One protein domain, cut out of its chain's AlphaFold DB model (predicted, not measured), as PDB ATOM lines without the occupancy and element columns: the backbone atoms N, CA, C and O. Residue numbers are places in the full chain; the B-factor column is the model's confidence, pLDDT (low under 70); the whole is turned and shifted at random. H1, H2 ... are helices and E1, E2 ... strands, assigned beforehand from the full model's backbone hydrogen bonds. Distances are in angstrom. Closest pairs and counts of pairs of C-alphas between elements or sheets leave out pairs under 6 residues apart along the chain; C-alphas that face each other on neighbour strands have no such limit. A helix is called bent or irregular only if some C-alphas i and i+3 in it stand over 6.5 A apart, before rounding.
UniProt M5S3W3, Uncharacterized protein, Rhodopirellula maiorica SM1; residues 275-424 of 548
ATOM      1  N   PRO A 275     -51.731 -73.091 -83.864       75.44
ATOM      2  CA  PRO A 275     -50.451 -73.514 -84.445       75.44
ATOM      3  C   PRO A 275     -50.595 -74.557 -85.565       75.44
ATOM      4  O   PRO A 275     -49.777 -74.614 -86.483       75.44
ATOM      5  N   ALA A 276     -51.664 -75.362 -85.529       75.12
ATOM      6  CA  ALA A 276     -51.991 -76.326 -86.576       75.12
ATOM      7  C   ALA A 276     -52.170 -75.679 -87.965       75.12
ATOM      8  O   ALA A 276     -51.770 -76.275 -88.964       75.12
ATOM      9  N   GLN A 277     -52.709 -74.457 -88.025       70.75
ATOM     10  CA  GLN A 277     -53.009 -73.737 -89.270       70.75
ATOM     11  C   GLN A 277     -51.749 -73.123 -89.907       70.75
ATOM     12  O   GLN A 277     -51.628 -73.034 -91.126       70.75
ATOM     13  N   TYR A 278     -50.756 -72.771 -89.087       71.31
ATOM     14  CA  TYR A 278     -49.557 -72.034 -89.509       71.31
ATOM     15  C   TYR A 278     -48.326 -72.928 -89.756       71.31
ATOM     16  O   TYR A 278     -47.209 -72.452 -89.971       71.31
ATOM     17  N   GLY A 279     -48.541 -74.246 -89.808       70.69
ATOM     18  CA  GLY A 279     -47.586 -75.227 -90.316       70.69
ATOM     19  C   GLY A 279     -46.519 -75.694 -89.322       70.69
ATOM     20  O   GLY A 279     -46.515 -75.368 -88.137       70.69
ATOM     21  N   LYS A 280     -45.580 -76.501 -89.835       69.50
ATOM     22  CA  LYS A 280     -44.614 -77.271 -89.030       69.50
ATOM     23  C   LYS A 280     -43.737 -76.431 -88.096       69.50
ATOM     24  O   LYS A 280     -43.318 -76.935 -87.067       69.50
ATOM     25  N   TYR A 281     -43.442 -75.178 -88.442       68.25
ATOM     26  CA  TYR A 281     -42.550 -74.335 -87.641       68.25
ATOM     27  C   TYR A 281     -43.247 -73.773 -86.396       68.25
ATOM     28  O   TYR A 281     -42.656 -73.799 -85.322       68.25
ATOM     29  N   ALA A 282     -44.517 -73.365 -86.505       75.12
ATOM     30  CA  ALA A 282     -45.328 -72.952 -85.354       75.12
ATOM     31  C   ALA A 282     -45.532 -74.110 -84.357       75.12
ATOM     32  O   ALA A 282     -45.546 -73.911 -83.145       75.12
ATOM     33  N   GLN A 283     -45.622 -75.339 -84.874       78.38
ATOM     34  CA  GLN A 283     -45.746 -76.566 -84.077       78.38
ATOM     35  C   GLN A 283     -44.435 -77.011 -83.412       78.38
ATOM     36  O   GLN A 283     -44.462 -77.838 -82.510       78.38
ATOM     37  N   GLN A 284     -43.289 -76.498 -83.870       81.94
ATOM     38  CA  GLN A 284     -41.970 -76.833 -83.324       81.94
ATOM     39  C   GLN A 284     -41.528 -75.888 -82.201       81.94
ATOM     40  O   GLN A 284     -40.464 -76.097 -81.618       81.94
ATOM     41  N   LEU A 285     -42.303 -74.844 -81.899       86.19
ATOM     42  CA  LEU A 285     -42.034 -73.962 -80.768       86.19
ATOM     43  C   LEU A 285     -42.367 -74.676 -79.453       86.19
ATOM     44  O   LEU A 285     -43.412 -75.308 -79.319       86.19
ATOM     45  N   GLY A 286     -41.467 -74.564 -78.477       86.00
ATOM     46  CA  GLY A 286     -41.719 -75.018 -77.112       86.00
ATOM     47  C   GLY A 286     -42.732 -74.123 -76.380       86.00
ATOM     48  O   GLY A 286     -43.207 -73.127 -76.934       86.00
ATOM     49  N   PRO A 287     -43.057 -74.425 -75.113       89.75
ATOM     50  CA  PRO A 287     -43.894 -73.537 -74.306       89.75
ATOM     51  C   PRO A 287     -43.215 -72.164 -74.100       89.75
ATOM     52  O   PRO A 287     -41.980 -72.100 -74.072       89.75
ATOM     53  N   PRO A 288     -43.970 -71.060 -73.937       93.12
ATOM     54  CA  PRO A 288     -43.398 -69.769 -73.560       93.12
ATOM     55  C   PRO A 288     -42.540 -69.892 -72.300       93.12
ATOM     56  O   PRO A 288     -42.909 -70.578 -71.349       93.12
ATOM     57  N   THR A 289     -41.390 -69.224 -72.283       93.81
ATOM     58  CA  THR A 289     -40.437 -69.333 -71.173       93.81
ATOM     59  C   THR A 289     -39.835 -67.979 -70.822       93.81
ATOM     60  O   THR A 289     -39.593 -67.144 -71.702       93.81
ATOM     61  N   ARG A 290     -39.602 -67.773 -69.520       95.50
ATOM     62  CA  ARG A 290     -38.842 -66.646 -68.956       95.50
ATOM     63  C   ARG A 290     -37.336 -66.846 -69.042       95.50
ATOM     64  O   ARG A 290     -36.580 -65.938 -68.730       95.50
ATOM     65  N   VAL A 291     -36.880 -68.023 -69.463       93.75
ATOM     66  CA  VAL A 291     -35.454 -68.269 -69.644       93.75
ATOM     67  C   VAL A 291     -34.975 -67.568 -70.916       93.75
ATOM     68  O   VAL A 291     -35.475 -67.809 -72.020       93.75
ATOM     69  N   ALA A 292     -33.970 -66.715 -70.765       94.38
ATOM     70  CA  ALA A 292     -33.225 -66.103 -71.852       94.38
ATOM     71  C   ALA A 292     -31.749 -66.490 -71.765       94.38
ATOM     72  O   ALA A 292     -31.205 -66.745 -70.694       94.38
ATOM     73  N   MET A 293     -31.103 -66.564 -72.919       93.75
ATOM     74  CA  MET A 293     -29.671 -66.754 -73.038       93.75
ATOM     75  C   MET A 293     -29.017 -65.379 -72.965       93.75
ATOM     76  O   MET A 293     -29.327 -64.480 -73.749       93.75
ATOM     77  N   GLN A 294     -28.114 -65.214 -72.011       94.38
ATOM     78  CA  GLN A 294     -27.186 -64.101 -71.997       94.38
ATOM     79  C   GLN A 294     -26.116 -64.362 -73.058       94.38
ATOM     80  O   GLN A 294     -25.509 -65.430 -73.087       94.38
ATOM     81  N   PHE A 295     -25.929 -63.392 -73.950       93.69
ATOM     82  CA  PHE A 295     -24.939 -63.423 -75.025       93.69
ATOM     83  C   PHE A 295     -23.728 -62.564 -74.651       93.69
ATOM     84  O   PHE A 295     -23.796 -61.743 -73.731       93.69
ATOM     85  N   ALA A 296     -22.625 -62.731 -75.373       91.38
ATOM     86  CA  ALA A 296     -21.440 -61.924 -75.141       91.38
ATOM     87  C   ALA A 296     -21.672 -60.463 -75.601       91.38
ATOM     88  O   ALA A 296     -22.400 -60.234 -76.573       91.38
ATOM     89  N   PRO A 297     -21.082 -59.455 -74.929       86.94
ATOM     90  CA  PRO A 297     -21.330 -58.041 -75.244       86.94
ATOM     91  C   PRO A 297     -20.928 -57.615 -76.665       86.94
ATOM     92  O   PRO A 297     -21.488 -56.669 -77.208       86.94
ATOM     93  N   ASP A 298     -19.966 -58.316 -77.258       87.69
ATOM     94  CA  ASP A 298     -19.434 -58.124 -78.611       87.69
ATOM     95  C   ASP A 298     -20.218 -58.895 -79.695       87.69
ATOM     96  O   ASP A 298     -19.864 -58.856 -80.877       87.69
ATOM     97  N   ASP A 299     -21.302 -59.585 -79.321       90.75
ATOM     98  CA  ASP A 299     -22.245 -60.163 -80.275       90.75
ATOM     99  C   ASP A 299     -23.134 -59.053 -80.858       90.75
ATOM    100  O   ASP A 299     -23.950 -58.436 -80.161       90.75
ATOM    101  N   ILE A 300     -23.007 -58.794 -82.156       90.06
ATOM    102  CA  ILE A 300     -23.774 -57.753 -82.851       90.06
ATOM    103  C   ILE A 300     -25.118 -58.265 -83.358       90.06
ATOM    104  O   ILE A 300     -26.083 -57.508 -83.401       90.06
ATOM    105  N   VAL A 301     -25.220 -59.554 -83.675       91.94
ATOM    106  CA  VAL A 301     -26.495 -60.217 -83.964       91.94
ATOM    107  C   VAL A 301     -26.613 -61.422 -83.050       91.94
ATOM    108  O   VAL A 301     -25.690 -62.227 -82.978       91.94
ATOM    109  N   ALA A 302     -27.747 -61.561 -82.372       95.00
ATOM    110  CA  ALA A 302     -28.044 -62.704 -81.521       95.00
ATOM    111  C   ALA A 302     -29.495 -63.141 -81.713       95.00
ATOM    112  O   ALA A 302     -30.395 -62.310 -81.832       95.00
ATOM    113  N   VAL A 303     -29.732 -64.447 -81.730       96.00
ATOM    114  CA  VAL A 303     -31.066 -65.039 -81.820       96.00
ATOM    115  C   VAL A 303     -31.147 -66.269 -80.930       96.00
ATOM    116  O   VAL A 303     -30.199 -67.043 -80.831       96.00
ATOM    117  N   GLN A 304     -32.291 -66.469 -80.291       95.19
ATOM    118  CA  GLN A 304     -32.624 -67.680 -79.556       95.19
ATOM    119  C   GLN A 304     -34.052 -68.119 -79.856       95.19
ATOM    120  O   GLN A 304     -34.940 -67.289 -80.030       95.19
ATOM    121  N   ALA A 305     -34.277 -69.425 -79.847       94.44
ATOM    122  CA  ALA A 305     -35.566 -70.062 -80.028       94.44
ATOM    123  C   ALA A 305     -35.726 -71.191 -79.006       94.44
ATOM    124  O   ALA A 305     -34.868 -72.065 -78.902       94.44
ATOM    125  N   HIS A 306     -36.830 -71.201 -78.273       93.56
ATOM    126  CA  HIS A 306     -37.250 -72.332 -77.466       93.56
ATOM    127  C   HIS A 306     -38.080 -73.267 -78.342       93.56
ATOM    128  O   HIS A 306     -39.155 -72.896 -78.816       93.56
ATOM    129  N   VAL A 307     -37.558 -74.463 -78.593       88.94
ATOM    130  CA  VAL A 307     -38.128 -75.424 -79.539       88.94
ATOM    131  C   VAL A 307     -38.428 -76.747 -78.852       88.94
ATOM    132  O   VAL A 307     -37.691 -77.180 -77.969       88.94
ATOM    133  N   ALA A 308     -39.501 -77.401 -79.279       84.44
ATOM    134  CA  ALA A 308     -39.881 -78.736 -78.849       84.44
ATOM    135  C   ALA A 308     -40.522 -79.468 -80.030       84.44
ATOM    136  O   ALA A 308     -41.413 -78.941 -80.689       84.44
ATOM    137  N   SER A 309     -40.067 -80.684 -80.323       75.06
ATOM    138  CA  SER A 309     -40.717 -81.546 -81.314       75.06
ATOM    139  C   SER A 309     -40.297 -82.995 -81.120       75.06
ATOM    140  O   SER A 309     -39.248 -83.262 -80.537       75.06
ATOM    141  N   GLU A 310     -41.056 -83.947 -81.664       70.81
ATOM    142  CA  GLU A 310     -40.665 -85.366 -81.630       70.81
ATOM    143  C   GLU A 310     -39.272 -85.602 -82.244       70.81
ATOM    144  O   GLU A 310     -38.491 -86.408 -81.742       70.81
ATOM    145  N   GLN A 311     -38.920 -84.840 -83.289       68.06
ATOM    146  CA  GLN A 311     -37.615 -84.913 -83.949       68.06
ATOM    147  C   GLN A 311     -36.496 -84.293 -83.095       68.06
ATOM    148  O   GLN A 311     -35.429 -84.889 -82.936       68.06
ATOM    149  N   LEU A 312     -36.725 -83.113 -82.510       67.12
ATOM    150  CA  LEU A 312     -35.705 -82.360 -81.765       67.12
ATOM    151  C   LEU A 312     -35.549 -82.829 -80.311       67.12
ATOM    152  O   LEU A 312     -34.467 -82.692 -79.743       67.12
ATOM    153  N   GLY A 313     -36.574 -83.472 -79.748       73.75
ATOM    154  CA  GLY A 313     -36.593 -83.986 -78.383       73.75
ATOM    155  C   GLY A 313     -37.271 -83.034 -77.391       73.75
ATOM    156  O   GLY A 313     -38.168 -82.282 -77.784       73.75
ATOM    157  N   PRO A 314     -36.904 -83.096 -76.096       82.25
ATOM    158  CA  PRO A 314     -37.531 -82.272 -75.065       82.25
ATOM    159  C   PRO A 314     -37.323 -80.770 -75.331       82.25
ATOM    160  O   PRO A 314     -36.389 -80.407 -76.056       82.25
ATOM    161  N   PRO A 315     -38.154 -79.895 -74.731       86.94
ATOM    162  CA  PRO A 315     -38.030 -78.451 -74.887       86.94
ATOM    163  C   PRO A 315     -36.599 -77.971 -74.625       86.94
ATOM    164  O   PRO A 315     -36.030 -78.220 -73.562       86.94
ATOM    165  N   THR A 316     -35.998 -77.348 -75.635       88.81
ATOM    166  CA  THR A 316     -34.590 -76.941 -75.645       88.81
ATOM    167  C   THR A 316     -34.480 -75.541 -76.234       88.81
ATOM    168  O   THR A 316     -35.129 -75.210 -77.226       88.81
ATOM    169  N   HIS A 317     -33.641 -74.702 -75.645       91.19
ATOM    170  CA  HIS A 317     -33.230 -73.432 -76.222       91.19
ATOM    171  C   HIS A 317     -32.150 -73.684 -77.263       91.19
ATOM    172  O   HIS A 317     -31.086 -74.188 -76.924       91.19
ATOM    173  N   LEU A 318     -32.406 -73.322 -78.514       91.75
ATOM    174  CA  LEU A 318     -31.393 -73.157 -79.548       91.75
ATOM    175  C   LEU A 318     -31.032 -71.680 -79.630       91.75
ATOM    176  O   LEU A 318     -31.915 -70.831 -79.580       91.75
ATOM    177  N   PHE A 319     -29.757 -71.356 -79.774       93.38
ATOM    178  CA  PHE A 319     -29.315 -69.977 -79.919       93.38
ATOM    179  C   PHE A 319     -28.155 -69.860 -80.895       93.38
ATOM    180  O   PHE A 319     -27.419 -70.816 -81.121       93.38
ATOM    181  N   ALA A 320     -27.994 -68.686 -81.488       93.19
ATOM    182  CA  ALA A 320     -26.879 -68.365 -82.356       93.19
ATOM    183  C   ALA A 320     -26.508 -66.892 -82.211       93.19
ATOM    184  O   ALA A 320     -27.379 -66.051 -81.986       93.19
ATOM    185  N   ALA A 321     -25.225 -66.585 -82.367       92.88
ATOM    186  CA  ALA A 321     -24.746 -65.214 -82.379       92.88
ATOM    187  C   ALA A 321     -23.608 -65.016 -83.381       92.88
ATOM    188  O   ALA A 321     -22.852 -65.945 -83.675       92.88
ATOM    189  N   ILE A 322     -23.509 -63.793 -83.896       90.06
ATOM    190  CA  ILE A 322     -22.474 -63.326 -84.817       90.06
ATOM    191  C   ILE A 322     -21.725 -62.189 -84.122       90.06
ATOM    192  O   ILE A 322     -22.354 -61.272 -83.583       90.06
ATOM    193  N   LYS A 323     -20.393 -62.250 -84.150       87.25
ATOM    194  CA  LYS A 323     -19.506 -61.219 -83.608       87.25
ATOM    195  C   LYS A 323     -19.422 -60.012 -84.519       87.25
ATOM    196  O   LYS A 323     -19.476 -60.146 -85.743       87.25
ATOM    197  N   ASP A 324     -19.193 -58.849 -83.923       79.81
ATOM    198  CA  ASP A 324     -18.811 -57.677 -84.700       79.81
ATOM    199  C   ASP A 324     -17.413 -57.857 -85.312       79.81
ATOM    200  O   ASP A 324     -16.397 -57.796 -84.623       79.81
ATOM    201  N   SER A 325     -17.364 -58.164 -86.605       74.00
ATOM    202  CA  SER A 325     -16.147 -58.581 -87.314       74.00
ATOM    203  C   SER A 325     -16.364 -58.532 -88.826       74.00
ATOM    204  O   SER A 325     -17.501 -58.427 -89.269       74.00
ATOM    205  N   VAL A 326     -15.306 -58.638 -89.633       64.19
ATOM    206  CA  VAL A 326     -15.413 -58.611 -91.103       64.19
ATOM    207  C   VAL A 326     -15.718 -60.017 -91.650       64.19
ATOM    208  O   VAL A 326     -14.831 -60.875 -91.621       64.19
ATOM    209  N   PRO A 327     -16.924 -60.292 -92.182       60.97
ATOM    210  CA  PRO A 327     -17.241 -61.548 -92.843       60.97
ATOM    211  C   PRO A 327     -16.671 -61.562 -94.272       60.97
ATOM    212  O   PRO A 327     -16.510 -60.506 -94.891       60.97
ATOM    213  N   PRO A 328     -16.410 -62.739 -94.852       56.16
ATOM    214  CA  PRO A 328     -16.031 -62.871 -96.259       56.16
ATOM    215  C   PRO A 328     -17.184 -62.593 -97.235       56.16
ATOM    216  O   PRO A 328     -18.337 -62.396 -96.841       56.16
ATOM    217  N   ASN A 329     -16.848 -62.545 -98.528       56.78
ATOM    218  CA  ASN A 329     -17.760 -62.146 -99.599       56.78
ATOM    219  C   ASN A 329     -18.877 -63.189 -99.841       56.78
ATOM    220  O   ASN A 329     -18.574 -64.372 -99.975       56.78
ATOM    221  N   PRO A 330     -20.150 -62.777 -99.950       51.47
ATOM    222  CA  PRO A 330     -21.274 -63.685-100.148       51.47
ATOM    223  C   PRO A 330     -21.597 -64.213-101.544       51.47
ATOM    224  O   PRO A 330     -22.563 -64.961-101.683       51.47
ATOM    225  N   ASP A 331     -20.741 -63.973-102.531       56.16
ATOM    226  CA  ASP A 331     -20.761 -64.758-103.777       56.16
ATOM    227  C   ASP A 331     -20.288 -66.220-103.561       56.16
ATOM    228  O   ASP A 331     -20.379 -67.054-104.458       56.16
ATOM    229  N   ASP A 332     -19.836 -66.557-102.346       50.81
ATOM    230  CA  ASP A 332     -19.500 -67.911-101.882       50.81
ATOM    231  C   ASP A 332     -20.730 -68.752-101.457       50.81
ATOM    232  O   ASP A 332     -20.560 -69.800-100.831       50.81
ATOM    233  N   PHE A 333     -21.968 -68.306-101.711       55.94
ATOM    234  CA  PHE A 333     -23.183 -68.913-101.149       55.94
ATOM    235  C   PHE A 333     -24.143 -69.446-102.224       55.94
ATOM    236  O   PHE A 333     -25.247 -68.931-102.372       55.94
ATOM    237  N   ASP A 334     -23.780 -70.549-102.887       43.41
ATOM    238  CA  ASP A 334     -24.761 -71.416-103.552       43.41
ATOM    239  C   ASP A 334     -24.470 -72.918-103.335       43.41
ATOM    240  O   ASP A 334     -23.405 -73.456-103.646       43.41
ATOM    241  N   GLY A 335     -25.456 -73.635-102.780       51.53
ATOM    242  CA  GLY A 335     -25.406 -75.080-102.509       51.53
ATOM    243  C   GLY A 335     -24.907 -75.502-101.111       51.53
ATOM    244  O   GLY A 335     -24.185 -74.788-100.420       51.53
ATOM    245  N   LEU A 336     -25.271 -76.725-100.688       48.84
ATOM    246  CA  LEU A 336     -25.061 -77.261 -99.323       48.84
ATOM    247  C   LEU A 336     -23.586 -77.310 -98.864       48.84
ATOM    248  O   LEU A 336     -23.291 -77.115 -97.685       48.84
ATOM    249  N   ILE A 337     -22.644 -77.562 -99.780       55.03
ATOM    250  CA  ILE A 337     -21.198 -77.644 -99.478       55.03
ATOM    251  C   ILE A 337     -20.588 -76.244 -99.287       55.03
ATOM    252  O   ILE A 337     -19.626 -76.075 -98.535       55.03
ATOM    253  N   GLN A 338     -21.155 -75.232 -99.939       53.12
ATOM    254  CA  GLN A 338     -20.721 -73.846 -99.823       53.12
ATOM    255  C   GLN A 338     -21.320 -73.164 -98.587       53.12
ATOM    256  O   GLN A 338     -20.579 -72.512 -97.860       53.12
ATOM    257  N   THR A 339     -22.577 -73.458 -98.219       50.41
ATOM    258  CA  THR A 339     -23.162 -73.054 -96.922       50.41
ATOM    259  C   THR A 339     -22.284 -73.479 -95.739       50.41
ATOM    260  O   THR A 339     -22.097 -72.719 -94.795       50.41
ATOM    261  N   TYR A 340     -21.674 -74.669 -95.809       56.38
ATOM    262  CA  TYR A 340     -20.709 -75.137 -94.812       56.38
ATOM    263  C   TYR A 340     -19.435 -74.273 -94.751       56.38
ATOM    264  O   TYR A 340     -18.962 -73.935 -93.665       56.38
ATOM    265  N   ARG A 341     -18.870 -73.890 -95.906       57.28
ATOM    266  CA  ARG A 341     -17.696 -72.994 -95.975       57.28
ATOM    267  C   ARG A 341     -18.028 -71.583 -95.507       57.28
ATOM    268  O   ARG A 341     -17.187 -70.947 -94.890       57.28
ATOM    269  N   ALA A 342     -19.246 -71.137 -95.744       56.78
ATOM    270  CA  ALA A 342     -19.666 -69.792 -95.431       56.78
ATOM    271  C   ALA A 342     -20.074 -69.626 -93.951       56.78
ATOM    272  O   ALA A 342     -19.715 -68.647 -93.303       56.78
ATOM    273  N   LEU A 343     -20.681 -70.657 -93.347       58.69
ATOM    274  CA  LEU A 343     -20.812 -70.763 -91.886       58.69
ATOM    275  C   LEU A 343     -19.445 -70.840 -91.188       58.69
ATOM    276  O   LEU A 343     -19.301 -70.345 -90.075       58.69
ATOM    277  N   LYS A 344     -18.431 -71.425 -91.842       60.97
ATOM    278  CA  LYS A 344     -17.042 -71.432 -91.354       60.97
ATOM    279  C   LYS A 344     -16.376 -70.061 -91.373       60.97
ATOM    280  O   LYS A 344     -15.391 -69.870 -90.672       60.97
ATOM    281  N   GLN A 345     -16.894 -69.154 -92.181       64.06
ATOM    282  CA  GLN A 345     -16.329 -67.844 -92.459       64.06
ATOM    283  C   GLN A 345     -16.998 -66.722 -91.648       64.06
ATOM    284  O   GLN A 345     -16.396 -65.668 -91.461       64.06
ATOM    285  N   LEU A 346     -18.219 -66.942 -91.150       70.06
ATOM    286  CA  LEU A 346     -18.879 -66.065 -90.186       70.06
ATOM    287  C   LEU A 346     -18.333 -66.363 -88.781       70.06
ATOM    288  O   LEU A 346     -18.556 -67.462 -88.263       70.06
ATOM    289  N   PRO A 347     -17.633 -65.421 -88.131       80.56
ATOM    290  CA  PRO A 347     -17.196 -65.588 -86.751       80.56
ATOM    291  C   PRO A 347     -18.412 -65.473 -85.832       80.56
ATOM    292  O   PRO A 347     -18.826 -64.411 -85.368       80.56
ATOM    293  N   GLY A 348     -19.010 -66.626 -85.592       88.00
ATOM    294  CA  GLY A 348     -20.163 -66.789 -84.736       88.00
ATOM    295  C   GLY A 348     -20.159 -68.150 -84.070       88.00
ATOM    296  O   GLY A 348     -19.236 -68.962 -84.222       88.00
ATOM    297  N   TYR A 349     -21.212 -68.399 -83.312       90.56
ATOM    298  CA  TYR A 349     -21.434 -69.676 -82.658       90.56
ATOM    299  C   TYR A 349     -22.916 -70.030 -82.658       90.56
ATOM    300  O   TYR A 349     -23.782 -69.160 -82.709       90.56
ATOM    301  N   ILE A 350     -23.194 -71.329 -82.598       90.62
ATOM    302  CA  ILE A 350     -24.537 -71.888 -82.436       90.62
ATOM    303  C   ILE A 350     -24.511 -72.753 -81.188       90.62
ATOM    304  O   ILE A 350     -23.627 -73.595 -81.044       90.62
ATOM    305  N   GLY A 351     -25.465 -72.576 -80.287       90.19
ATOM    306  CA  GLY A 351     -25.537 -73.339 -79.057       90.19
ATOM    307  C   GLY A 351     -26.928 -73.839 -78.709       90.19
ATOM    308  O   GLY A 351     -27.923 -73.508 -79.355       90.19
ATOM    309  N   ALA A 352     -26.967 -74.718 -77.712       89.81
ATOM    310  CA  ALA A 352     -28.185 -75.287 -77.174       89.81
ATOM    311  C   ALA A 352     -28.107 -75.502 -75.663       89.81
ATOM    312  O   ALA A 352     -27.040 -75.834 -75.135       89.81
ATOM    313  N   TRP A 353     -29.254 -75.356 -74.998       88.94
ATOM    314  CA  TRP A 353     -29.423 -75.545 -73.560       88.94
ATOM    315  C   TRP A 353     -30.843 -76.044 -73.218       88.94
ATOM    316  O   TRP A 353     -31.800 -75.509 -73.778       88.94
ATOM    317  N   PRO A 354     -31.028 -77.004 -72.296       84.88
ATOM    318  CA  PRO A 354     -30.001 -77.811 -71.636       84.88
ATOM    319  C   PRO A 354     -29.515 -78.989 -72.514       84.88
ATOM    320  O   PRO A 354     -30.261 -79.563 -73.303       84.88
ATOM    321  N   LEU A 355     -28.238 -79.361 -72.379       65.69
ATOM    322  CA  LEU A 355     -27.639 -80.578 -72.953       65.69
ATOM    323  C   LEU A 355     -28.257 -81.869 -72.369       65.69
ATOM    324  O   LEU A 355     -28.548 -81.879 -71.171       65.69
ATOM    325  N   PRO A 356     -28.287 -82.997 -73.130       56.22
ATOM    326  CA  PRO A 356     -27.860 -83.169 -74.528       56.22
ATOM    327  C   PRO A 356     -28.972 -83.661 -75.475       56.22
ATOM    328  O   PRO A 356     -29.619 -84.673 -75.210       56.22
ATOM    329  N   GLY A 357     -29.128 -83.042 -76.653       56.25
ATOM    330  CA  GLY A 357     -29.871 -83.711 -77.730       56.25
ATOM    331  C   GLY A 357     -30.103 -82.944 -79.029       56.25
ATOM    332  O   GLY A 357     -29.971 -83.538 -80.094       56.25
ATOM    333  N   ALA A 358     -30.430 -81.651 -78.989       60.25
ATOM    334  CA  ALA A 358     -30.958 -80.991 -80.188       60.25
ATOM    335  C   ALA A 358     -29.903 -80.763 -81.291       60.25
ATOM    336  O   ALA A 358     -30.159 -81.066 -82.454       60.25
ATOM    337  N   ILE A 359     -28.691 -80.303 -80.943       58.88
ATOM    338  CA  ILE A 359     -27.626 -80.037 -81.934       58.88
ATOM    339  C   ILE A 359     -27.130 -81.323 -82.608       58.88
ATOM    340  O   ILE A 359     -26.808 -81.305 -83.792       58.88
ATOM    341  N   ASP A 360     -27.092 -82.441 -81.880       60.06
ATOM    342  CA  ASP A 360     -26.660 -83.742 -82.417       60.06
ATOM    343  C   ASP A 360     -27.646 -84.345 -83.421       60.06
ATOM    344  O   ASP A 360     -27.268 -85.195 -84.224       60.06
ATOM    345  N   ARG A 361     -28.910 -83.910 -83.378       59.94
ATOM    346  CA  ARG A 361     -29.975 -84.349 -84.291       59.94
ATOM    347  C   ARG A 361     -30.135 -83.441 -85.503       59.94
ATOM    348  O   ARG A 361     -30.870 -83.791 -86.425       59.94
ATOM    349  N   LEU A 362     -29.464 -82.287 -85.523       59.34
ATOM    350  CA  LEU A 362     -29.392 -81.475 -86.730       59.34
ATOM    351  C   LEU A 362     -28.652 -82.282 -87.814       59.34
ATOM    352  O   LEU A 362     -27.668 -82.955 -87.501       59.34
ATOM    353  N   PRO A 363     -29.077 -82.218 -89.089       50.84
ATOM    354  CA  PRO A 363     -28.503 -82.997 -90.190       50.84
ATOM    355  C   PRO A 363     -27.128 -82.458 -90.635       50.84
ATOM    356  O   PRO A 363     -26.866 -82.275 -91.819       50.84
ATOM    357  N   LEU A 364     -26.239 -82.169 -89.682       56.84
ATOM    358  CA  LEU A 364     -24.922 -81.573 -89.901       56.84
ATOM    359  C   LEU A 364     -23.814 -82.625 -90.093       56.84
ATOM    360  O   LEU A 364     -22.670 -82.260 -90.341       56.84
ATOM    361  N   GLY A 365     -24.122 -83.927 -89.976       51.78
ATOM    362  CA  GLY A 365     -23.157 -85.012 -90.227       51.78
ATOM    363  C   GLY A 365     -21.951 -85.016 -89.276       51.78
ATOM    364  O   GLY A 365     -20.864 -85.466 -89.638       51.78
ATOM    365  N   LEU A 366     -22.124 -84.486 -88.064       61.12
ATOM    366  CA  LEU A 366     -21.057 -84.274 -87.092       61.12
ATOM    367  C   LEU A 366     -20.725 -85.601 -86.389       61.12
ATOM    368  O   LEU A 366     -21.334 -85.955 -85.386       61.12
ATOM    369  N   GLY A 367     -19.796 -86.383 -86.946       58.06
ATOM    370  CA  GLY A 367     -19.327 -87.633 -86.331       58.06
ATOM    371  C   GLY A 367     -18.734 -87.449 -84.921       58.06
ATOM    372  O   GLY A 367     -18.582 -86.333 -84.426       58.06
ATOM    373  N   ARG A 368     -18.342 -88.551 -84.263       60.12
ATOM    374  CA  ARG A 368     -17.646 -88.500 -82.961       60.12
ATOM    375  C   ARG A 368     -16.274 -87.833 -83.143       60.12
ATOM    376  O   ARG A 368     -15.389 -88.415 -83.760       60.12
ATOM    377  N   GLY A 369     -16.133 -86.593 -82.675       68.81
ATOM    378  CA  GLY A 369     -14.897 -85.813 -82.795       68.81
ATOM    379  C   GLY A 369     -13.786 -86.236 -81.829       68.81
ATOM    380  O   GLY A 369     -13.971 -87.122 -80.996       68.81
ATOM    381  N   THR A 370     -12.630 -85.575 -81.924       77.62
ATOM    382  CA  THR A 370     -11.471 -85.792 -81.045       77.62
ATOM    383  C   THR A 370     -11.434 -84.759 -79.911       77.62
ATOM    384  O   THR A 370     -11.565 -83.563 -80.178       77.62
ATOM    385  N   PRO A 371     -11.259 -85.163 -78.638       82.75
ATOM    386  CA  PRO A 371     -11.063 -84.219 -77.538       82.75
ATOM    387  C   PRO A 371      -9.809 -83.364 -77.762       82.75
ATOM    388  O   PRO A 371      -8.753 -83.894 -78.101       82.75
ATOM    389  N   VAL A 372      -9.926 -82.048 -77.574       84.25
ATOM    390  CA  VAL A 372      -8.824 -81.079 -77.767       84.25
ATOM    391  C   VAL A 372      -8.580 -80.186 -76.546       84.25
ATOM    392  O   VAL A 372      -7.647 -79.392 -76.547       84.25
ATOM    393  N   GLY A 373      -9.389 -80.324 -75.492       81.25
ATOM    394  CA  GLY A 373      -9.241 -79.602 -74.228       81.25
ATOM    395  C   GLY A 373     -10.397 -79.891 -73.261       81.25
ATOM    396  O   GLY A 373     -11.306 -80.652 -73.610       81.25
ATOM    397  N   PRO A 374     -10.402 -79.298 -72.052       81.50
ATOM    398  CA  PRO A 374     -11.489 -79.464 -71.087       81.50
ATOM    399  C   PRO A 374     -12.843 -79.067 -71.687       81.50
ATOM    400  O   PRO A 374     -13.027 -77.934 -72.126       81.50
ATOM    401  N   GLY A 375     -13.779 -80.019 -71.761       80.69
ATOM    402  CA  GLY A 375     -15.102 -79.800 -72.354       80.69
ATOM    403  C   GLY A 375     -15.099 -79.500 -73.860       80.69
ATOM    404  O   GLY A 375     -16.171 -79.281 -74.412       80.69
ATOM    405  N   MET A 376     -13.941 -79.503 -74.536       85.25
ATOM    406  CA  MET A 376     -13.810 -79.159 -75.953       85.25
ATOM    407  C   MET A 376     -13.465 -80.361 -76.833       85.25
ATOM    408  O   MET A 376     -12.517 -81.104 -76.584       85.25
ATOM    409  N   THR A 377     -14.214 -80.509 -77.924       85.44
ATOM    410  CA  THR A 377     -14.048 -81.569 -78.924       85.44
ATOM    411  C   THR A 377     -13.981 -80.961 -80.320       85.44
ATOM    412  O   THR A 377     -14.814 -80.133 -80.680       85.44
ATOM    413  N   ARG A 378     -13.020 -81.390 -81.137       83.88
ATOM    414  CA  ARG A 378     -12.925 -81.031 -82.554       83.88
ATOM    415  C   ARG A 378     -13.658 -82.070 -83.399       83.88
ATOM    416  O   ARG A 378     -13.287 -83.241 -83.423       83.88
ATOM    417  N   LEU A 379     -14.707 -81.643 -84.089       81.81
ATOM    418  CA  LEU A 379     -15.560 -82.471 -84.938       81.81
ATOM    419  C   LEU A 379     -14.998 -82.576 -86.366       81.81
ATOM    420  O   LEU A 379     -14.119 -81.808 -86.783       81.81
ATOM    421  N   ILE A 380     -15.534 -83.528 -87.135       70.69
ATOM    422  CA  ILE A 380     -15.219 -83.678 -88.562       70.69
ATOM    423  C   ILE A 380     -15.534 -82.363 -89.284       70.69
ATOM    424  O   ILE A 380     -16.574 -81.749 -89.063       70.69
ATOM    425  N   GLY A 381     -14.593 -81.917 -90.121       70.31
ATOM    426  CA  GLY A 381     -14.714 -80.680 -90.890       70.31
ATOM    427  C   GLY A 381     -14.216 -79.407 -90.178       70.31
ATOM    428  O   GLY A 381     -14.217 -78.332 -90.786       70.31
ATOM    429  N   GLY A 382     -13.696 -79.516 -88.951       76.75
ATOM    430  CA  GLY A 382     -12.995 -78.419 -88.269       76.75
ATOM    431  C   GLY A 382     -13.872 -77.526 -87.391       76.75
ATOM    432  O   GLY A 382     -13.433 -76.440 -87.032       76.75
ATOM    433  N   ILE A 383     -15.075 -77.982 -87.041       83.00
ATOM    434  CA  ILE A 383     -15.934 -77.344 -86.037       83.00
ATOM    435  C   ILE A 383     -15.447 -77.745 -84.645       83.00
ATOM    436  O   ILE A 383     -15.184 -78.919 -84.385       83.00
ATOM    437  N   TYR A 384     -15.362 -76.782 -83.740       85.62
ATOM    438  CA  TYR A 384     -15.105 -76.999 -82.326       85.62
ATOM    439  C   TYR A 384     -16.424 -76.990 -81.567       85.62
ATOM    440  O   TYR A 384     -17.269 -76.119 -81.768       85.62
ATOM    441  N   ARG A 385     -16.593 -77.974 -80.689       87.56
ATOM    442  CA  ARG A 385     -17.711 -78.084 -79.762       87.56
ATOM    443  C   ARG A 385     -17.214 -77.899 -78.345       87.56
ATOM    444  O   ARG A 385     -16.332 -78.640 -77.929       87.56
ATOM    445  N   TYR A 386     -17.860 -77.019 -77.594       89.31
ATOM    446  CA  TYR A 386     -17.821 -77.004 -76.140       89.31
ATOM    447  C   TYR A 386     -19.046 -77.726 -75.560       89.31
ATOM    448  O   TYR A 386     -20.151 -77.637 -76.098       89.31
ATOM    449  N   THR A 387     -18.852 -78.467 -74.475       87.06
ATOM    450  CA  THR A 387     -19.885 -79.185 -73.722       87.06
ATOM    451  C   THR A 387     -19.587 -79.027 -72.233       87.06
ATOM    452  O   THR A 387     -18.618 -79.595 -71.732       87.06
ATOM    453  N   GLY A 388     -20.409 -78.256 -71.524       83.56
ATOM    454  CA  GLY A 388     -20.227 -77.990 -70.093       83.56
ATOM    455  C   GLY A 388     -21.276 -77.026 -69.542       83.56
ATOM    456  O   GLY A 388     -21.874 -76.268 -70.298       83.56
ATOM    457  N   GLY A 389     -21.549 -77.080 -68.233       80.94
ATOM    458  CA  GLY A 389     -22.522 -76.182 -67.583       80.94
ATOM    459  C   GLY A 389     -23.953 -76.276 -68.138       80.94
ATOM    460  O   GLY A 389     -24.700 -75.310 -68.067       80.94
ATOM    461  N   GLY A 390     -24.323 -77.410 -68.746       84.81
ATOM    462  CA  GLY A 390     -25.602 -77.581 -69.445       84.81
ATOM    463  C   GLY A 390     -25.635 -77.035 -70.879       84.81
ATOM    464  O   GLY A 390     -26.643 -77.211 -71.553       84.81
ATOM    465  N   PHE A 391     -24.550 -76.438 -71.383       88.06
ATOM    466  CA  PHE A 391     -24.466 -75.860 -72.726       88.06
ATOM    467  C   PHE A 391     -23.695 -76.732 -73.715       88.06
ATOM    468  O   PHE A 391     -22.567 -77.144 -73.440       88.06
ATOM    469  N   SER A 392     -24.267 -76.937 -74.905       89.75
ATOM    470  CA  SER A 392     -23.535 -77.382 -76.096       89.75
ATOM    471  C   SER A 392     -23.335 -76.186 -77.000       89.75
ATOM    472  O   SER A 392     -24.331 -75.656 -77.476       89.75
ATOM    473  N   VAL A 393     -22.104 -75.804 -77.321       90.06
ATOM    474  CA  VAL A 393     -21.845 -74.659 -78.210       90.06
ATOM    475  C   VAL A 393     -20.869 -75.063 -79.305       90.06
ATOM    476  O   VAL A 393     -19.855 -75.695 -79.028       90.06
ATOM    477  N   LEU A 394     -21.194 -74.739 -80.551       89.38
ATOM    478  CA  LEU A 394     -20.422 -75.023 -81.752       89.38
ATOM    479  C   LEU A 394     -19.897 -73.725 -82.361       89.38
ATOM    480  O   LEU A 394     -20.658 -72.777 -82.545       89.38
ATOM    481  N   SER A 395     -18.627 -73.707 -82.750       88.00
ATOM    482  CA  SER A 395     -18.051 -72.656 -83.590       88.00
ATOM    483  C   SER A 395     -16.927 -73.220 -84.450       88.00
ATOM    484  O   SER A 395     -16.258 -74.181 -84.076       88.00
ATOM    485  N   PHE A 396     -16.676 -72.610 -85.603       85.50
ATOM    486  CA  PHE A 396     -15.477 -72.892 -86.391       85.50
ATOM    487  C   PHE A 396     -14.215 -72.222 -85.826       85.50
ATOM    488  O   PHE A 396     -13.106 -72.571 -86.232       85.50
ATOM    489  N   TYR A 397     -14.379 -71.305 -84.868       84.88
ATOM    490  CA  TYR A 397     -13.318 -70.492 -84.288       84.88
ATOM    491  C   TYR A 397     -13.155 -70.833 -82.796       84.88
ATOM    492  O   TYR A 397     -13.969 -70.403 -81.975       84.88
ATOM    493  N   PRO A 398     -12.128 -71.612 -82.410       84.06
ATOM    494  CA  PRO A 398     -11.953 -72.056 -81.025       84.06
ATOM    495  C   PRO A 398     -11.668 -70.894 -80.063       84.06
ATOM    496  O   PRO A 398     -12.151 -70.907 -78.930       84.06
ATOM    497  N   ASP A 399     -10.944 -69.868 -80.517       85.00
ATOM    498  CA  ASP A 399     -10.630 -68.689 -79.702       85.00
ATOM    499  C   ASP A 399     -11.884 -67.852 -79.430       85.00
ATOM    500  O   ASP A 399     -12.135 -67.453 -78.296       85.00
ATOM    501  N   LEU A 400     -12.730 -67.671 -80.452       85.44
ATOM    502  CA  LEU A 400     -14.029 -67.003 -80.335       85.44
ATOM    503  C   LEU A 400     -14.946 -67.740 -79.365       85.44
ATOM    504  O   LEU A 400     -15.586 -67.114 -78.518       85.44
ATOM    505  N   LEU A 401     -14.997 -69.070 -79.481       86.44
ATOM    506  CA  LEU A 401     -15.757 -69.911 -78.568       86.44
ATOM    507  C   LEU A 401     -15.268 -69.687 -77.133       86.44
ATOM    508  O   LEU A 401     -16.055 -69.300 -76.278       86.44
ATOM    509  N   THR A 402     -13.961 -69.821 -76.898       88.50
ATOM    510  CA  THR A 402     -13.335 -69.628 -75.579       88.50
ATOM    511  C   THR A 402     -13.602 -68.238 -74.997       88.50
ATOM    512  O   THR A 402     -13.897 -68.129 -73.811       88.50
ATOM    513  N   ALA A 403     -13.559 -67.189 -75.822       88.50
ATOM    514  CA  ALA A 403     -13.838 -65.817 -75.403       88.50
ATOM    515  C   ALA A 403     -15.323 -65.566 -75.082       88.50
ATOM    516  O   ALA A 403     -15.631 -64.728 -74.240       88.50
ATOM    517  N   SER A 404     -16.245 -66.290 -75.727       90.69
ATOM    518  CA  SER A 404     -17.695 -66.095 -75.553       90.69
ATOM    519  C   SER A 404     -18.264 -66.880 -74.370       90.69
ATOM    520  O   SER A 404     -19.189 -66.411 -73.711       90.69
ATOM    521  N   LEU A 405     -17.703 -68.059 -74.071       90.25
ATOM    522  CA  LEU A 405     -18.194 -68.961 -73.020       90.25
ATOM    523  C   LEU A 405     -18.390 -68.311 -71.634       90.25
ATOM    524  O   LEU A 405     -19.402 -68.628 -71.014       90.25
ATOM    525  N   PRO A 406     -17.515 -67.410 -71.134       92.38
ATOM    526  CA  PRO A 406     -17.699 -66.779 -69.822       92.38
ATOM    527  C   PRO A 406     -18.962 -65.917 -69.701       92.38
ATOM    528  O   PRO A 406     -19.414 -65.662 -68.588       92.38
ATOM    529  N   PHE A 407     -19.516 -65.455 -70.825       92.31
ATOM    530  CA  PHE A 407     -20.710 -64.608 -70.864       92.31
ATOM    531  C   PHE A 407     -21.997 -65.399 -71.108       92.31
ATOM    532  O   PHE A 407     -23.085 -64.870 -70.887       92.31
ATOM    533  N   LEU A 408     -21.883 -66.648 -71.571       92.12
ATOM    534  CA  LEU A 408     -23.035 -67.489 -71.861       92.12
ATOM    535  C   LEU A 408     -23.657 -68.012 -70.570       92.12
ATOM    536  O   LEU A 408     -23.075 -68.837 -69.867       92.12
ATOM    537  N   ALA A 409     -24.873 -67.559 -70.291       93.50
ATOM    538  CA  ALA A 409     -25.644 -67.986 -69.134       93.50
ATOM    539  C   ALA A 409     -27.128 -68.111 -69.479       93.50
ATOM    540  O   ALA A 409     -27.648 -67.397 -70.332       93.50
ATOM    541  N   SER A 410     -27.825 -69.012 -68.792       92.62
ATOM    542  CA  SER A 410     -29.285 -69.043 -68.780       92.62
ATOM    543  C   SER A 410     -29.752 -68.135 -67.648       92.62
ATOM    544  O   SER A 410     -29.496 -68.435 -66.482       92.62
ATOM    545  N   ILE A 411     -30.411 -67.036 -67.990       95.06
ATOM    546  CA  ILE A 411     -30.947 -66.063 -67.040       95.06
ATOM    547  C   ILE A 411     -32.472 -66.079 -67.081       95.06
ATOM    548  O   ILE A 411     -33.071 -66.427 -68.099       95.06
ATOM    549  N   GLU A 412     -33.101 -65.695 -65.981       94.62
ATOM    550  CA  GLU A 412     -34.540 -65.454 -65.942       94.62
ATOM    551  C   GLU A 412     -34.815 -63.977 -66.256       94.62
ATOM    552  O   GLU A 412     -34.149 -63.091 -65.721       94.62
ATOM    553  N   VAL A 413     -35.769 -63.718 -67.148       95.19
ATOM    554  CA  VAL A 413     -36.237 -62.376 -67.523       95.19
ATOM    555  C   VAL A 413     -37.728 -62.228 -67.221       95.19
ATOM    556  O   VAL A 413     -38.436 -63.221 -67.049       95.19
ATOM    557  N   GLU A 414     -38.218 -60.992 -67.150       91.31
ATOM    558  CA  GLU A 414     -39.612 -60.706 -66.775       91.31
ATOM    559  C   GLU A 414     -40.616 -61.291 -67.786       91.31
ATOM    560  O   GLU A 414     -41.579 -61.972 -67.403       91.31
ATOM    561  N   ASP A 415     -40.336 -61.101 -69.079       91.19
ATOM    562  CA  ASP A 415     -41.232 -61.480 -70.167       91.19
ATOM    563  C   ASP A 415     -41.032 -62.923 -70.638       91.19
ATOM    564  O   ASP A 415     -39.914 -63.409 -70.852       91.19
ATOM    565  N   THR A 416     -42.148 -63.610 -70.890       94.75
ATOM    566  CA  THR A 416     -42.155 -64.924 -71.536       94.75
ATOM    567  C   THR A 416     -42.155 -64.788 -73.052       94.75
ATOM    568  O   THR A 416     -42.997 -64.089 -73.606       94.75
ATOM    569  N   ALA A 417     -41.283 -65.535 -73.723       96.12
ATOM    570  CA  ALA A 417     -41.279 -65.672 -75.177       96.12
ATOM    571  C   ALA A 417     -40.608 -66.980 -75.590       96.12
ATOM    572  O   ALA A 417     -39.829 -67.565 -74.828       96.12
ATOM    573  N   GLN A 418     -40.887 -67.431 -76.807       95.00
ATOM    574  CA  GLN A 418     -40.210 -68.574 -77.406       95.00
ATOM    575  C   GLN A 418     -39.038 -68.123 -78.262       95.00
ATOM    576  O   GLN A 418     -37.968 -68.717 -78.187       95.00
ATOM    577  N   LEU A 419     -39.207 -67.060 -79.038       96.25
ATOM    578  CA  LEU A 419     -38.163 -66.522 -79.897       96.25
ATOM    579  C   LEU A 419     -37.735 -65.155 -79.372       96.25
ATOM    580  O   LEU A 419     -38.577 -64.347 -78.989       96.25
ATOM    581  N   ARG A 420     -36.428 -64.900 -79.340       97.25
ATOM    582  CA  ARG A 420     -35.870 -63.566 -79.082       97.25
ATOM    583  C   ARG A 420     -34.748 -63.310 -80.063       97.25
ATOM    584  O   ARG A 420     -33.950 -64.209 -80.321       97.25
ATOM    585  N   GLY A 421     -34.665 -62.096 -80.575       96.31
ATOM    586  CA  GLY A 421     -33.563 -61.662 -81.412       96.31
ATOM    587  C   GLY A 421     -33.134 -60.247 -81.075       96.31
ATOM    588  O   GLY A 421     -33.930 -59.436 -80.611       96.31
ATOM    589  N   ARG A 422     -31.859 -59.960 -81.315       95.50
ATOM    590  CA  ARG A 422     -31.250 -58.645 -81.147       95.50
ATOM    591  C   ARG A 422     -30.287 -58.385 -82.294       95.50
ATOM    592  O   ARG A 422     -29.507 -59.257 -82.669       95.50
ATOM    593  N   ILE A 423     -30.328 -57.164 -82.803       93.69
ATOM    594  CA  ILE A 423     -29.391 -56.612 -83.773       93.69
ATOM    595  C   ILE A 423     -28.856 -55.314 -83.166       93.69
ATOM    596  O   ILE A 423     -29.623 -54.412 -82.837       93.69
ATOM    597  N   GLY A 424     -27.547 -55.232 -82.967       90.69
ATOM    598  CA  GLY A 424     -26.871 -54.029 -82.495       90.69
ATOM    599  C   GLY A 424     -26.845 -52.925 -83.552       90.69
ATOM    600  O   GLY A 424     -27.274 -53.107 -84.693       90.69
TER     601      GLY A 424
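What this domain is: This is residues 275 to 424 of the 548 residues of an uncharacterized protein of Rhodopirellula maiorica SM1 (UniProt M5S3W3). A twisted sheet of eight strands runs through the middle of this domain; over one face lie H3 and the two-strand ribbon of E1 and E9, one after the other, and over the opposite face lies the short H2. H1 and the loop of residues 324 to 335 before it lie farther out on H2's side, off the sheet. The 150 printed residues hold three named helices and ten named strands, along the chain E1 E2 E3 H1 E4 H2 E5 E6 E7 E8 H3 E9 E10; the large sheet's order is E5 - E6 - E7 - E8 - E4 - E3 - E2 - E10, all antiparallel. The class is mixed, helices and strands, and the whole is compact and rounded, with a radius of gyration of the C-alphas of 15.5 A and spans of 37 by 34 by 33 A.

Where its parts are: Begin in the large sheet with E2, residues 299 to 309, 28.3 A, from C-alpha 299 at (-22.245, -60.163, -80.275). E3, residues 313 to 323, 28.9 A, returns beside it and bends by 53 degrees at residue 316. Then find E4 at 348 to 353, E5 at 370 to 373, E6 at 376 to 378, E7 at 384 to 388, E8 at 391 to 395 and E10 at 419 to 423, ending at (-29.391, -56.612, -83.773). E1, 289 to 294, and E9, 409 to 417, make the small sheet. The helices are H1, 336 to 343, H2, 358 to 361, and H3, 398 to 407, 15.3 A and only just irregular: C-alphas 403 and 406 are 6.9 A apart.

How they stand to each other: In the hairpin E2 and E3, look for N 305 and O 318, 2.8 A apart. Across E4 and E3, N 351 and O 319 are 2.8 A apart. E5 to E8 form a meander, each strand the antiparallel neighbour of the one before; across E7 and E8, N 386 and O 393 are within hydrogen-bond range at 2.8 A. H2 and H3 are on opposite faces; H2's height over the sheet is 7.2 A. The closest C-alphas of E8 and H3 are Ser 395 and Leu 401, 6.2 A. H1 is not on the sheet. Antiparallel E1 and E9 have N 292 and O 411 at 2.8 A; the closest C-alphas of E1 and E2 are Met 293 and Gln 304, 7.2 A. E9 bends by 105 degrees at residue 414, before edge strand E10, where N 304 and O 420 are 2.8 A apart. O i to N i+4 pairs are within hydrogen-bond range in 3 of 4 for H1 and 4 of 6 for H3; H2 is too short for one.

The domain as a whole: The two farthest C-alphas, Gln 277 and Gly 373, are 46.7 A apart. The printed part has no cut. The link E3 to H1 is long. Mean pLDDT of the printed part is 79.6; look for values under 70 at residues 280 to 281, 311 to 312, 326 to 345 and 355 to 369.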